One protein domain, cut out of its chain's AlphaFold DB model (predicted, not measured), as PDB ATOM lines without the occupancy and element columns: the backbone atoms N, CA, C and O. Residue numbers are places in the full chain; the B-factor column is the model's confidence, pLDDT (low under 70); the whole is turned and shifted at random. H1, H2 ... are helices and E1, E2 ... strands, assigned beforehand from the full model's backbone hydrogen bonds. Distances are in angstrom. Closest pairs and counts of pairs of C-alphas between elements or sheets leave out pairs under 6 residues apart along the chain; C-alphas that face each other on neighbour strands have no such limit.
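This is residues 148 to 226 of the 365 residues of the protein "R2K_3 domain-containing protein" of Microvirga tunisiensis (UniProt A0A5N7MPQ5). A small twisted sheet of four short strands has two short helices, H1 and H2, over one face, while its other face is bare; a long loop, residues 153 to 167, joins E1 to H1. The printed part has 79 residues, with two named helices and four named strands in the order E1, H1, E2, E3, H2, E4. The sheet runs E1, E4, E2, E3, all antiparallel; the class is mixed, with 34 residues, under half, in named elements. The whole is compact, with a radius of gyration of the C-alphas of 11.6 A and spans of 32 by 27 by 21 A.

In the sheet, E1 is residues 148 to 152, 13.6 A long, from C-alpha 148 at (219.624, 247.592, 210.857); E4 is residues 220 to 225, 17.2 A, ending at C-alpha 225 at (220.173, 241.454, 213.752); E2 is residues 180 to 184, 13.6 A; E3 is residues 195 to 197, 6.7 A. H1 is residues 168 to 173, 8.8 A, and H2 is residues 207 to 215, 11.9 A.

E1 and E3 are the edge strands, and the sheet is only just strongly twisted, its C-alphas up to 4.1 A off the best plane. N 151 and O 221 of E1 and E4 are 2.8 A apart, N 222 and O 183 of E4 and E2 2.8 A, and N 182 and O 195 of the hairpin E2 and E3 2.8 A, within hydrogen-bond range. H1 and H2 are on the same face, at heights over the sheet of 8.5 A and 10.0 A, and are apart. H1 runs along E4, at 4 degrees on the local plane; the closest C-alphas of H1 and E1 are those of Leu 168 and Cys 151, 5.1 A. H2 runs along E2, at 20 degrees on the local plane. E1, H1, E2 and E3, H2, E4 are split strand-helix-strand units, each with another strand between its two strands, and both crossovers are right-handed. In H1 and H2 every O i to N i+4 pair is within hydrogen-bond range.

The C-alphas of Glu 160 and Gly 177 are the two farthest apart, 32.2 A. The printed part has no cut. The link E1 to H1 is long, and H2 to E4 is tight. Mean pLDDT of the printed part is 85.2; residues 186 to 193 and 217 to 218 are under 70.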
ATOM      1  N   PHE A 148     218.333 246.984 211.158       93.50
ATOM      2  CA  PHE A 148     219.624 247.592 210.857       93.50
ATOM      3  C   PHE A 148     219.629 249.013 211.415       93.50
ATOM      4  O   PHE A 148     218.745 249.807 211.092       93.50
ATOM      5  N   ILE A 149     220.583 249.327 212.290       94.38
ATOM      6  CA  ILE A 149     220.665 250.631 212.948       94.38
ATOM      7  C   ILE A 149     222.075 251.180 212.792       94.38
ATOM      8  O   ILE A 149     223.040 250.629 213.327       94.38
ATOM      9  N   THR A 150     222.166 252.306 212.092       92.25
ATOM     10  CA  THR A 150     223.385 253.103 212.001       92.25
ATOM     11  C   THR A 150     223.529 253.968 213.248       92.25
ATOM     12  O   THR A 150     222.558 254.537 213.746       92.25
ATOM     13  N   CYS A 151     224.737 254.027 213.789       92.38
ATOM     14  CA  CYS A 151     225.033 254.643 215.073       92.38
ATOM     15  C   CYS A 151     226.406 255.312 215.057       92.38
ATOM     16  O   CYS A 151     227.303 254.904 214.319       92.38
ATOM     17  N   LYS A 152     226.560 256.347 215.878       91.94
ATOM     18  CA  LYS A 152     227.825 257.061 216.056       91.94
ATOM     19  C   LYS A 152     228.605 256.499 217.239       91.94
ATOM     20  O   LYS A 152     228.021 255.953 218.183       91.94
ATOM     21  N   HIS A 153     229.923 256.633 217.186       89.81
ATOM     22  CA  HIS A 153     230.794 256.281 218.306       89.81
ATOM     23  C   HIS A 153     230.649 257.293 219.448       89.81
ATOM     24  O   HIS A 153     230.277 258.446 219.231       89.81
ATOM     25  N   ASP A 154     230.903 256.834 220.670       85.69
ATOM     26  CA  ASP A 154     230.859 257.665 221.875       85.69
ATOM     27  C   ASP A 154     232.230 258.328 222.078       85.69
ATOM     28  O   ASP A 154     233.088 257.816 222.796       85.69
ATOM     29  N   VAL A 155     232.471 259.410 221.333       83.88
ATOM     30  CA  VAL A 155     233.711 260.200 221.376       83.88
ATOM     31  C   VAL A 155     233.382 261.690 221.498       83.88
ATOM     32  O   VAL A 155     232.266 262.102 221.195       83.88
ATOM     33  N   GLU A 156     234.335 262.507 221.949       79.88
ATOM     34  CA  GLU A 156     234.095 263.936 222.216       79.88
ATOM     35  C   GLU A 156     233.881 264.762 220.929       79.88
ATOM     36  O   GLU A 156     232.976 265.595 220.878       79.88
ATOM     37  N   ASP A 157     234.647 264.485 219.869       81.50
ATOM     38  CA  ASP A 157     234.673 265.280 218.631       81.50
ATOM     39  C   ASP A 157     233.827 264.656 217.508       81.50
ATOM     40  O   ASP A 157     234.349 264.154 216.513       81.50
ATOM     41  N   ILE A 158     232.501 264.662 217.665       79.12
ATOM     42  CA  ILE A 158     231.564 264.096 216.678       79.12
ATOM     43  C   ILE A 158     231.261 265.122 215.562       79.12
ATOM     44  O   ILE A 158     230.779 266.211 215.881       79.12
ATOM     45  N   PRO A 159     231.444 264.779 214.268       80.44
ATOM     46  CA  PRO A 159     231.042 265.619 213.141       80.44
ATOM     47  C   PRO A 159     229.554 265.978 213.192       80.44
ATOM     48  O   PRO A 159     228.714 265.126 213.507       80.44
ATOM     49  N   GLU A 160     229.217 267.230 212.871       83.69
ATOM     50  CA  GLU A 160     227.848 267.759 212.955       83.69
ATOM     51  C   GLU A 160     226.866 266.892 212.154       83.69
ATOM     52  O   GLU A 160     225.763 266.589 212.623       83.69
ATOM     53  N   GLU A 161     227.320 266.390 211.007       81.44
ATOM     54  CA  GLU A 161     226.560 265.595 210.050       81.44
ATOM     55  C   GLU A 161     226.035 264.292 210.655       81.44
ATOM     56  O   GLU A 161     225.001 263.797 210.217       81.44
ATOM     57  N   ILE A 162     226.692 263.743 211.683       84.12
ATOM     58  CA  ILE A 162     226.329 262.452 212.290       84.12
ATOM     59  C   ILE A 162     225.804 262.585 213.721       84.12
ATOM     60  O   ILE A 162     225.456 261.588 214.355       84.12
ATOM     61  N   THR A 163     225.697 263.809 214.246       88.31
ATOM     62  CA  THR A 163     225.211 264.063 215.616       88.31
ATOM     63  C   THR A 163     223.795 263.542 215.860       88.31
ATOM     64  O   THR A 163     223.470 263.166 216.987       88.31
ATOM     65  N   HIS A 164     222.976 263.468 214.814       90.50
ATOM     66  CA  HIS A 164     221.609 262.962 214.866       90.50
ATOM     67  C   HIS A 164     221.522 261.435 215.050       90.50
ATOM     68  O   HIS A 164     220.455 260.926 215.401       90.50
ATOM     69  N   LEU A 165     222.616 260.694 214.836       91.69
ATOM     70  CA  LEU A 165     222.644 259.245 215.018       91.69
ATOM     71  C   LEU A 165     222.645 258.859 216.510       91.69
ATOM     72  O   LEU A 165     223.234 259.565 217.340       91.69
ATOM     73  N   PRO A 166     222.031 257.720 216.878       95.44
ATOM     74  CA  PRO A 166     222.098 257.198 218.239       95.44
ATOM     75  C   PRO A 166     223.519 256.730 218.589       95.44
ATOM     76  O   PRO A 166     224.296 256.357 217.708       95.44
ATOM     77  N   LEU A 167     223.853 256.713 219.882       94.25
ATOM     78  CA  LEU A 167     225.134 256.189 220.363       94.25
ATOM     79  C   LEU A 167     225.201 254.669 220.169       94.25
ATOM     80  O   LEU A 167     224.246 253.953 220.477       94.25
ATOM     81  N   LEU A 168     226.353 254.169 219.716       93.50
ATOM     82  CA  LEU A 168     226.615 252.740 219.502       93.50
ATOM     83  C   LEU A 168     226.231 251.886 220.722       93.50
ATOM     84  O   LEU A 168     225.585 250.848 220.582       93.50
ATOM     85  N   ASN A 169     226.578 252.354 221.922       93.62
ATOM     86  CA  ASN A 169     226.285 251.663 223.175       93.62
ATOM     87  C   ASN A 169     224.773 251.563 223.458       93.62
ATOM     88  O   ASN A 169     224.278 250.511 223.866       93.62
ATOM     89  N   ASP A 170     224.021 252.633 223.198       95.88
ATOM     90  CA  ASP A 170     222.566 252.657 223.391       95.88
ATOM     91  C   ASP A 170     221.862 251.735 222.398       95.88
ATOM     92  O   ASP A 170     220.951 250.984 222.763       95.88
ATOM     93  N   VAL A 171     222.333 251.730 221.148       96.62
ATOM     94  CA  VAL A 171     221.841 250.795 220.139       96.62
ATOM     95  C   VAL A 171     222.129 249.363 220.567       96.62
ATOM     96  O   VAL A 171     221.202 248.558 220.568       96.62
ATOM     97  N   ALA A 172     223.342 249.033 221.010       95.31
ATOM     98  CA  ALA A 172     223.680 247.682 221.459       95.31
ATOM     99  C   ALA A 172     222.792 247.211 222.625       95.31
ATOM    100  O   ALA A 172     222.290 246.084 222.620       95.31
ATOM    101  N   ARG A 173     222.487 248.102 223.581       96.06
ATOM    102  CA  ARG A 173     221.552 247.825 224.689       96.06
ATOM    103  C   ARG A 173     220.140 247.483 224.209       96.06
ATOM    104  O   ARG A 173     219.459 246.677 224.840       96.06
ATOM    105  N   SER A 174     219.700 248.038 223.080       96.75
ATOM    106  CA  SER A 174     218.398 247.701 222.484       96.75
ATOM    107  C   SER A 174     218.322 246.272 221.916       96.75
ATOM    108  O   SER A 174     217.239 245.821 221.532       96.75
ATOM    109  N   PHE A 175     219.449 245.553 221.860       96.69
ATOM    110  CA  PHE A 175     219.570 244.174 221.376       96.69
ATOM    111  C   PHE A 175     219.927 243.159 222.475       96.69
ATOM    112  O   PHE A 175     220.264 242.022 222.154       96.69
ATOM    113  N   ILE A 176     219.870 243.527 223.763       97.12
ATOM    114  CA  ILE A 176     220.263 242.631 224.869       97.12
ATOM    115  C   ILE A 176     219.616 241.246 224.736       97.12
ATOM    116  O   ILE A 176     218.397 241.121 224.607       97.12
ATOM    117  N   GLY A 177     220.456 240.208 224.803       95.69
ATOM    118  CA  GLY A 177     220.043 238.808 224.682       95.69
ATOM    119  C   GLY A 177     219.822 238.311 223.249       95.69
ATOM    120  O   GLY A 177     219.431 237.159 223.079       95.69
ATOM    121  N   GLN A 178     220.079 239.131 222.225       96.50
ATOM    122  CA  GLN A 178     219.953 238.757 220.814       96.50
ATOM    123  C   GLN A 178     221.327 238.675 220.156       96.50
ATOM    124  O   GLN A 178     222.180 239.527 220.385       96.50
ATOM    125  N   LYS A 179     221.551 237.669 219.309       96.50
ATOM    126  CA  LYS A 179     222.768 237.631 218.494       96.50
ATOM    127  C   LYS A 179     222.694 238.750 217.457       96.50
ATOM    128  O   LYS A 179     221.724 238.834 216.706       96.50
ATOM    129  N   ILE A 180     223.715 239.594 217.422       96.38
ATOM    130  CA  ILE A 180     223.829 240.718 216.492       96.38
ATOM    131  C   ILE A 180     225.139 240.659 215.731       96.38
ATOM    132  O   ILE A 180     226.074 239.961 216.126       96.38
ATOM    133  N   SER A 181     225.194 241.421 214.646       93.75
ATOM    134  CA  SER A 181     226.420 241.718 213.919       93.75
ATOM    135  C   SER A 181     226.750 243.199 214.066       93.75
ATOM    136  O   SER A 181     225.876 244.051 213.897       93.75
ATOM    137  N   TRP A 182     228.011 243.506 214.340       92.38
ATOM    138  CA  TRP A 182     228.552 244.859 214.312       92.38
ATOM    139  C   TRP A 182     229.497 245.026 213.129       92.38
ATOM    140  O   TRP A 182     230.290 244.131 212.819       92.38
ATOM    141  N   LYS A 183     229.401 246.184 212.475       87.38
ATOM    142  CA  LYS A 183     230.267 246.583 211.367       87.38
ATOM    143  C   LYS A 183     230.644 248.056 211.498       87.38
ATOM    144  O   LYS A 183     229.805 248.888 211.839       87.38
ATOM    145  N   MET A 184     231.895 248.392 211.207       83.69
ATOM    146  CA  MET A 184     232.333 249.781 211.053       83.69
ATOM    147  C   MET A 184     232.042 250.253 209.622       83.69
ATOM    148  O   MET A 184     232.323 249.526 208.671       83.69
ATOM    149  N   LEU A 185     231.441 251.435 209.468       78.56
ATOM    150  CA  LEU A 185     231.083 252.014 208.166       78.56
ATOM    151  C   LEU A 185     232.057 253.108 207.713       78.56
ATOM    152  O   LEU A 185     232.188 253.338 206.517       78.56
ATOM    153  N   SER A 186     232.726 253.787 208.649       66.25
ATOM    154  CA  SER A 186     233.544 254.974 208.364       66.25
ATOM    155  C   SER A 186     234.962 254.693 207.851       66.25
ATOM    156  O   SER A 186     235.579 255.615 207.331       66.25
ATOM    157  N   GLU A 187     235.486 253.460 207.928       60.59
ATOM    158  CA  GLU A 187     236.797 253.107 207.351       60.59
ATOM    159  C   GLU A 187     236.834 251.665 206.793       60.59
ATOM    160  O   GLU A 187     236.459 250.725 207.497       60.59
ATOM    161  N   PRO A 188     237.334 251.441 205.559       47.59
ATOM    162  CA  PRO A 188     237.380 250.134 204.898       47.59
ATOM    163  C   PRO A 188     238.675 249.368 205.214       47.59
ATOM    164  O   PRO A 188     239.302 248.790 204.322       47.59
ATOM    165  N   LEU A 189     239.144 249.387 206.462       46.94
ATOM    166  CA  LEU A 189     240.308 248.578 206.821       46.94
ATOM    167  C   LEU A 189     239.875 247.120 206.978       46.94
ATOM    168  O   LEU A 189     239.106 246.783 207.875       46.94
ATOM    169  N   LYS A 190     240.424 246.246 206.120       46.47
ATOM    170  CA  LYS A 190     240.207 244.782 206.118       46.47
ATOM    171  C   LYS A 190     240.442 244.111 207.486       46.47
ATOM    172  O   LYS A 190     240.041 242.964 207.676       46.47
ATOM    173  N   GLU A 191     241.109 244.795 208.416       45.88
ATOM    174  CA  GLU A 191     241.477 244.295 209.745       45.88
ATOM    175  C   GLU A 191     240.273 244.123 210.683       45.88
ATOM    176  O   GLU A 191     240.249 243.170 211.463       45.88
ATOM    177  N   TYR A 192     239.239 244.966 210.579       53.84
ATOM    178  CA  TYR A 192     238.041 244.842 211.414       53.84
ATOM    179  C   TYR A 192     236.924 244.158 210.639       53.84
ATOM    180  O   TYR A 192     236.081 244.778 209.994       53.84
ATOM    181  N   ARG A 193     236.947 242.825 210.711       66.44
ATOM    182  CA  ARG A 193     235.882 241.961 210.197       66.44
ATOM    183  C   ARG A 193     234.567 242.230 210.930       66.44
ATOM    184  O   ARG A 193     234.564 242.670 212.080       66.44
ATOM    185  N   VAL A 194     233.457 241.902 210.270       80.25
ATOM    186  CA  VAL A 194     232.137 241.808 210.907       80.25
ATOM    187  C   VAL A 194     232.265 240.957 212.171       80.25
ATOM    188  O   VAL A 194     232.746 239.825 212.110       80.25
ATOM    189  N   GLN A 195     231.857 241.507 213.313       89.00
ATOM    190  CA  GLN A 195     231.877 240.789 214.585       89.00
ATOM    191  C   GLN A 195     230.468 240.377 214.977       89.00
ATOM    192  O   GLN A 195     229.529 241.158 214.833       89.00
ATOM    193  N   HIS A 196     230.329 239.164 215.510       93.38
ATOM    194  CA  HIS A 196     229.057 238.642 215.991       93.38
ATOM    195  C   HIS A 196     229.123 238.402 217.493       93.38
ATOM    196  O   HIS A 196     230.016 237.701 217.965       93.38
ATOM    197  N   PHE A 197     228.165 238.937 218.243       95.00
ATOM    198  CA  PHE A 197     228.115 238.783 219.697       95.00
ATOM    199  C   PHE A 197     226.678 238.881 220.215       95.00
ATOM    200  O   PHE A 197     225.749 239.178 219.461       95.00
ATOM    201  N   ILE A 198     226.491 238.579 221.501       97.19
ATOM    202  CA  ILE A 198     225.218 238.729 222.210       97.19
ATOM    203  C   ILE A 198     225.441 239.773 223.313       97.19
ATOM    204  O   ILE A 198     226.148 239.469 224.273       97.19
ATOM    205  N   PRO A 199     224.883 240.991 223.199       95.25
ATOM    206  CA  PRO A 199     225.061 242.030 224.198       95.25
ATOM    207  C   PRO A 199     224.347 241.650 225.497       95.25
ATOM    208  O   PRO A 199     223.253 241.069 225.491       95.25
ATOM    209  N   THR A 200     224.958 242.012 226.621       96.75
ATOM    210  CA  THR A 200     224.416 241.804 227.970       96.75
ATOM    211  C   THR A 200     224.122 243.143 228.647       96.75
ATOM    212  O   THR A 200     224.386 244.210 228.091       96.75
ATOM    213  N   ARG A 201     223.507 243.119 229.837       93.94
ATOM    214  CA  ARG A 201     223.243 244.359 230.591       93.94
ATOM    215  C   ARG A 201     224.532 244.957 231.145       93.94
ATOM    216  O   ARG A 201     224.651 246.178 231.213       93.94
ATOM    217  N   GLU A 202     225.437 244.086 231.567       94.88
ATOM    218  CA  GLU A 202     226.721 244.398 232.181       94.88
ATOM    219  C   GLU A 202     227.749 244.801 231.118       94.88
ATOM    220  O   GLU A 202     228.481 245.768 231.305       94.88
ATOM    221  N   GLU A 203     227.737 244.102 229.985       92.38
ATOM    222  CA  GLU A 203     228.650 244.282 228.860       92.38
ATOM    223  C   GLU A 203     227.844 244.361 227.549       92.38
ATOM    224  O   GLU A 203     227.592 243.346 226.885       92.38
ATOM    225  N   PRO A 204     227.346 245.558 227.193       91.12
ATOM    226  CA  PRO A 204     226.593 245.769 225.956       91.12
ATOM    227  C   PRO A 204     227.478 245.753 224.703       91.12
ATOM    228  O   PRO A 204     226.966 245.514 223.615       91.12
ATOM    229  N   LEU A 205     228.784 245.992 224.834       91.88
ATOM    230  CA  LEU A 205     229.765 245.926 223.752       91.88
ATOM    231  C   LEU A 205     231.013 245.189 224.259       91.88
ATOM    232  O   LEU A 205     231.499 245.556 225.327       91.88
ATOM    233  N   PRO A 206     231.552 244.221 223.498       91.50
ATOM    234  CA  PRO A 206     232.869 243.648 223.755       91.50
ATOM    235  C   PRO A 206     233.961 244.721 223.847       91.50
ATOM    236  O   PRO A 206     233.887 245.769 223.186       91.50
ATOM    237  N   GLU A 207     234.999 244.445 224.637       89.94
ATOM    238  CA  GLU A 207     236.142 245.347 224.818       89.94
ATOM    239  C   GLU A 207     236.807 245.696 223.479       89.94
ATOM    240  O   GLU A 207     237.124 246.858 223.236       89.94
ATOM    241  N   GLU A 208     236.933 244.738 222.560       86.44
ATOM    242  CA  GLU A 208     237.568 244.942 221.256       86.44
ATOM    243  C   GLU A 208     236.789 245.925 220.374       86.44
ATOM    244  O   GLU A 208     237.390 246.732 219.663       86.44
ATOM    245  N   ILE A 209     235.453 245.887 220.431       87.12
ATOM    246  CA  ILE A 209     234.588 246.817 219.690       87.12
ATOM    247  C   ILE A 209     234.666 248.207 220.306       87.12
ATOM    248  O   ILE A 209     234.783 249.196 219.584       87.12
ATOM    249  N   THR A 210     234.639 248.283 221.636       84.88
ATOM    250  CA  THR A 210     234.781 249.549 222.363       84.88
ATOM    251  C   THR A 210     236.128 250.194 222.045       84.88
ATOM    252  O   THR A 210     236.193 251.369 221.692       84.88
ATOM    253  N   TRP A 211     237.203 249.405 222.089       84.94
ATOM    254  CA  TRP A 211     238.549 249.848 221.758       84.94
ATOM    255  C   TRP A 211     238.631 250.347 220.314       84.94
ATOM    256  O   TRP A 211     239.129 251.450 220.089       84.94
ATOM    257  N   ALA A 212     238.098 249.584 219.352       81.06
ATOM    258  CA  ALA A 212     238.108 249.952 217.938       81.06
ATOM    259  C   ALA A 212     237.314 251.238 217.659       81.06
ATOM    260  O   ALA A 212     237.770 252.066 216.875       81.06
ATOM    261  N   ALA A 213     236.161 251.420 218.311       78.25
ATOM    262  CA  ALA A 213     235.343 252.622 218.176       78.25
ATOM    263  C   ALA A 213     236.030 253.867 218.765       78.25
ATOM    264  O   ALA A 213     236.002 254.931 218.162       78.25
ATOM    265  N   VAL A 214     236.698 253.745 219.916       76.38
ATOM    266  CA  VAL A 214     237.357 254.887 220.574       76.38
ATOM    267  C   VAL A 214     238.662 255.283 219.874       76.38
ATOM    268  O   VAL A 214     238.914 256.464 219.652       76.38
ATOM    269  N   HIS A 215     239.510 254.316 219.507       76.31
ATOM    270  CA  HIS A 215     240.859 254.607 218.998       76.31
ATOM    271  C   HIS A 215     240.878 255.144 217.564       76.31
ATOM    272  O   HIS A 215     241.891 255.695 217.136       76.31
ATOM    273  N   ARG A 216     239.785 254.981 216.815       71.44
ATOM    274  CA  ARG A 216     239.672 255.437 215.423       71.44
ATOM    275  C   ARG A 216     238.997 256.809 215.288       71.44
ATOM    276  O   ARG A 216     238.876 257.308 214.177       71.44
ATOM    277  N   GLY A 217     238.628 257.447 216.403       65.62
ATOM    278  CA  GLY A 217     237.973 258.758 216.412       65.62
ATOM    279  C   GLY A 217     236.471 258.672 216.143       65.62
ATOM    280  O   GLY A 217     235.847 257.635 216.353       65.62
ATOM    281  N   ALA A 218     235.864 259.778 215.711       60.53
ATOM    282  CA  ALA A 218     234.430 259.822 215.442       60.53
ATOM    283  C   ALA A 218     234.074 259.027 214.189       60.53
ATOM    284  O   ALA A 218     234.154 259.522 213.066       60.53
ATOM    285  N   GLY A 219     233.681 257.774 214.401       77.75
ATOM    286  CA  GLY A 219     233.230 256.881 213.352       77.75
ATOM    287  C   GLY A 219     231.726 256.633 213.358       77.75
ATOM    288  O   GLY A 219     230.986 256.954 214.296       77.75
ATOM    289  N   ILE A 220     231.289 256.002 212.274       85.00
ATOM    290  CA  ILE A 220     229.944 255.461 212.119       85.00
ATOM    291  C   ILE A 220     230.056 253.939 212.142       85.00
ATOM    292  O   ILE A 220     230.899 253.345 211.465       85.00
ATOM    293  N   SER A 221     229.167 253.297 212.886       88.94
ATOM    294  CA  SER A 221     228.982 251.850 212.896       88.94
ATOM    295  C   SER A 221     227.550 251.477 212.541       88.94
ATOM    296  O   SER A 221     226.630 252.284 212.641       88.94
ATOM    297  N   ALA A 222     227.359 250.215 212.182       90.62
ATOM    298  CA  ALA A 222     226.059 249.579 212.101       90.62
ATOM    299  C   ALA A 222     225.973 248.442 213.121       90.62
ATOM    300  O   ALA A 222     226.902 247.637 213.244       90.62
ATOM    301  N   ILE A 223     224.839 248.361 213.815       93.81
ATOM    302  CA  ILE A 223     224.402 247.157 214.524       93.81
ATOM    303  C   ILE A 223     223.183 246.604 213.801       93.81
ATOM    304  O   ILE A 223     222.237 247.333 213.500       93.81
ATOM    305  N   GLN A 224     223.198 245.302 213.550       93.88
ATOM    306  CA  GLN A 224     222.127 244.611 212.847       93.88
ATOM    307  C   GLN A 224     221.799 243.269 213.496       93.88
ATOM    308  O   GLN A 224     222.673 242.642 214.099       93.88
ATOM    309  N   GLU A 225     220.555 242.815 213.355       94.56
ATOM    310  CA  GLU A 225     220.173 241.454 213.752       94.56
ATOM    311  C   GLU A 225     221.056 240.434 213.032       94.56
ATOM    312  O   GLU A 225     221.385 240.587 211.852       94.56
ATOM    313  N   PHE A 226     221.473 239.388 213.743       92.38
ATOM    314  CA  PHE A 226     222.178 238.290 213.103       92.38
ATOM    315  C   PHE A 226     221.186 237.458 212.292       92.38
ATOM    316  O   PHE A 226     220.248 236.888 212.849       92.38
TER     317      PHE A 226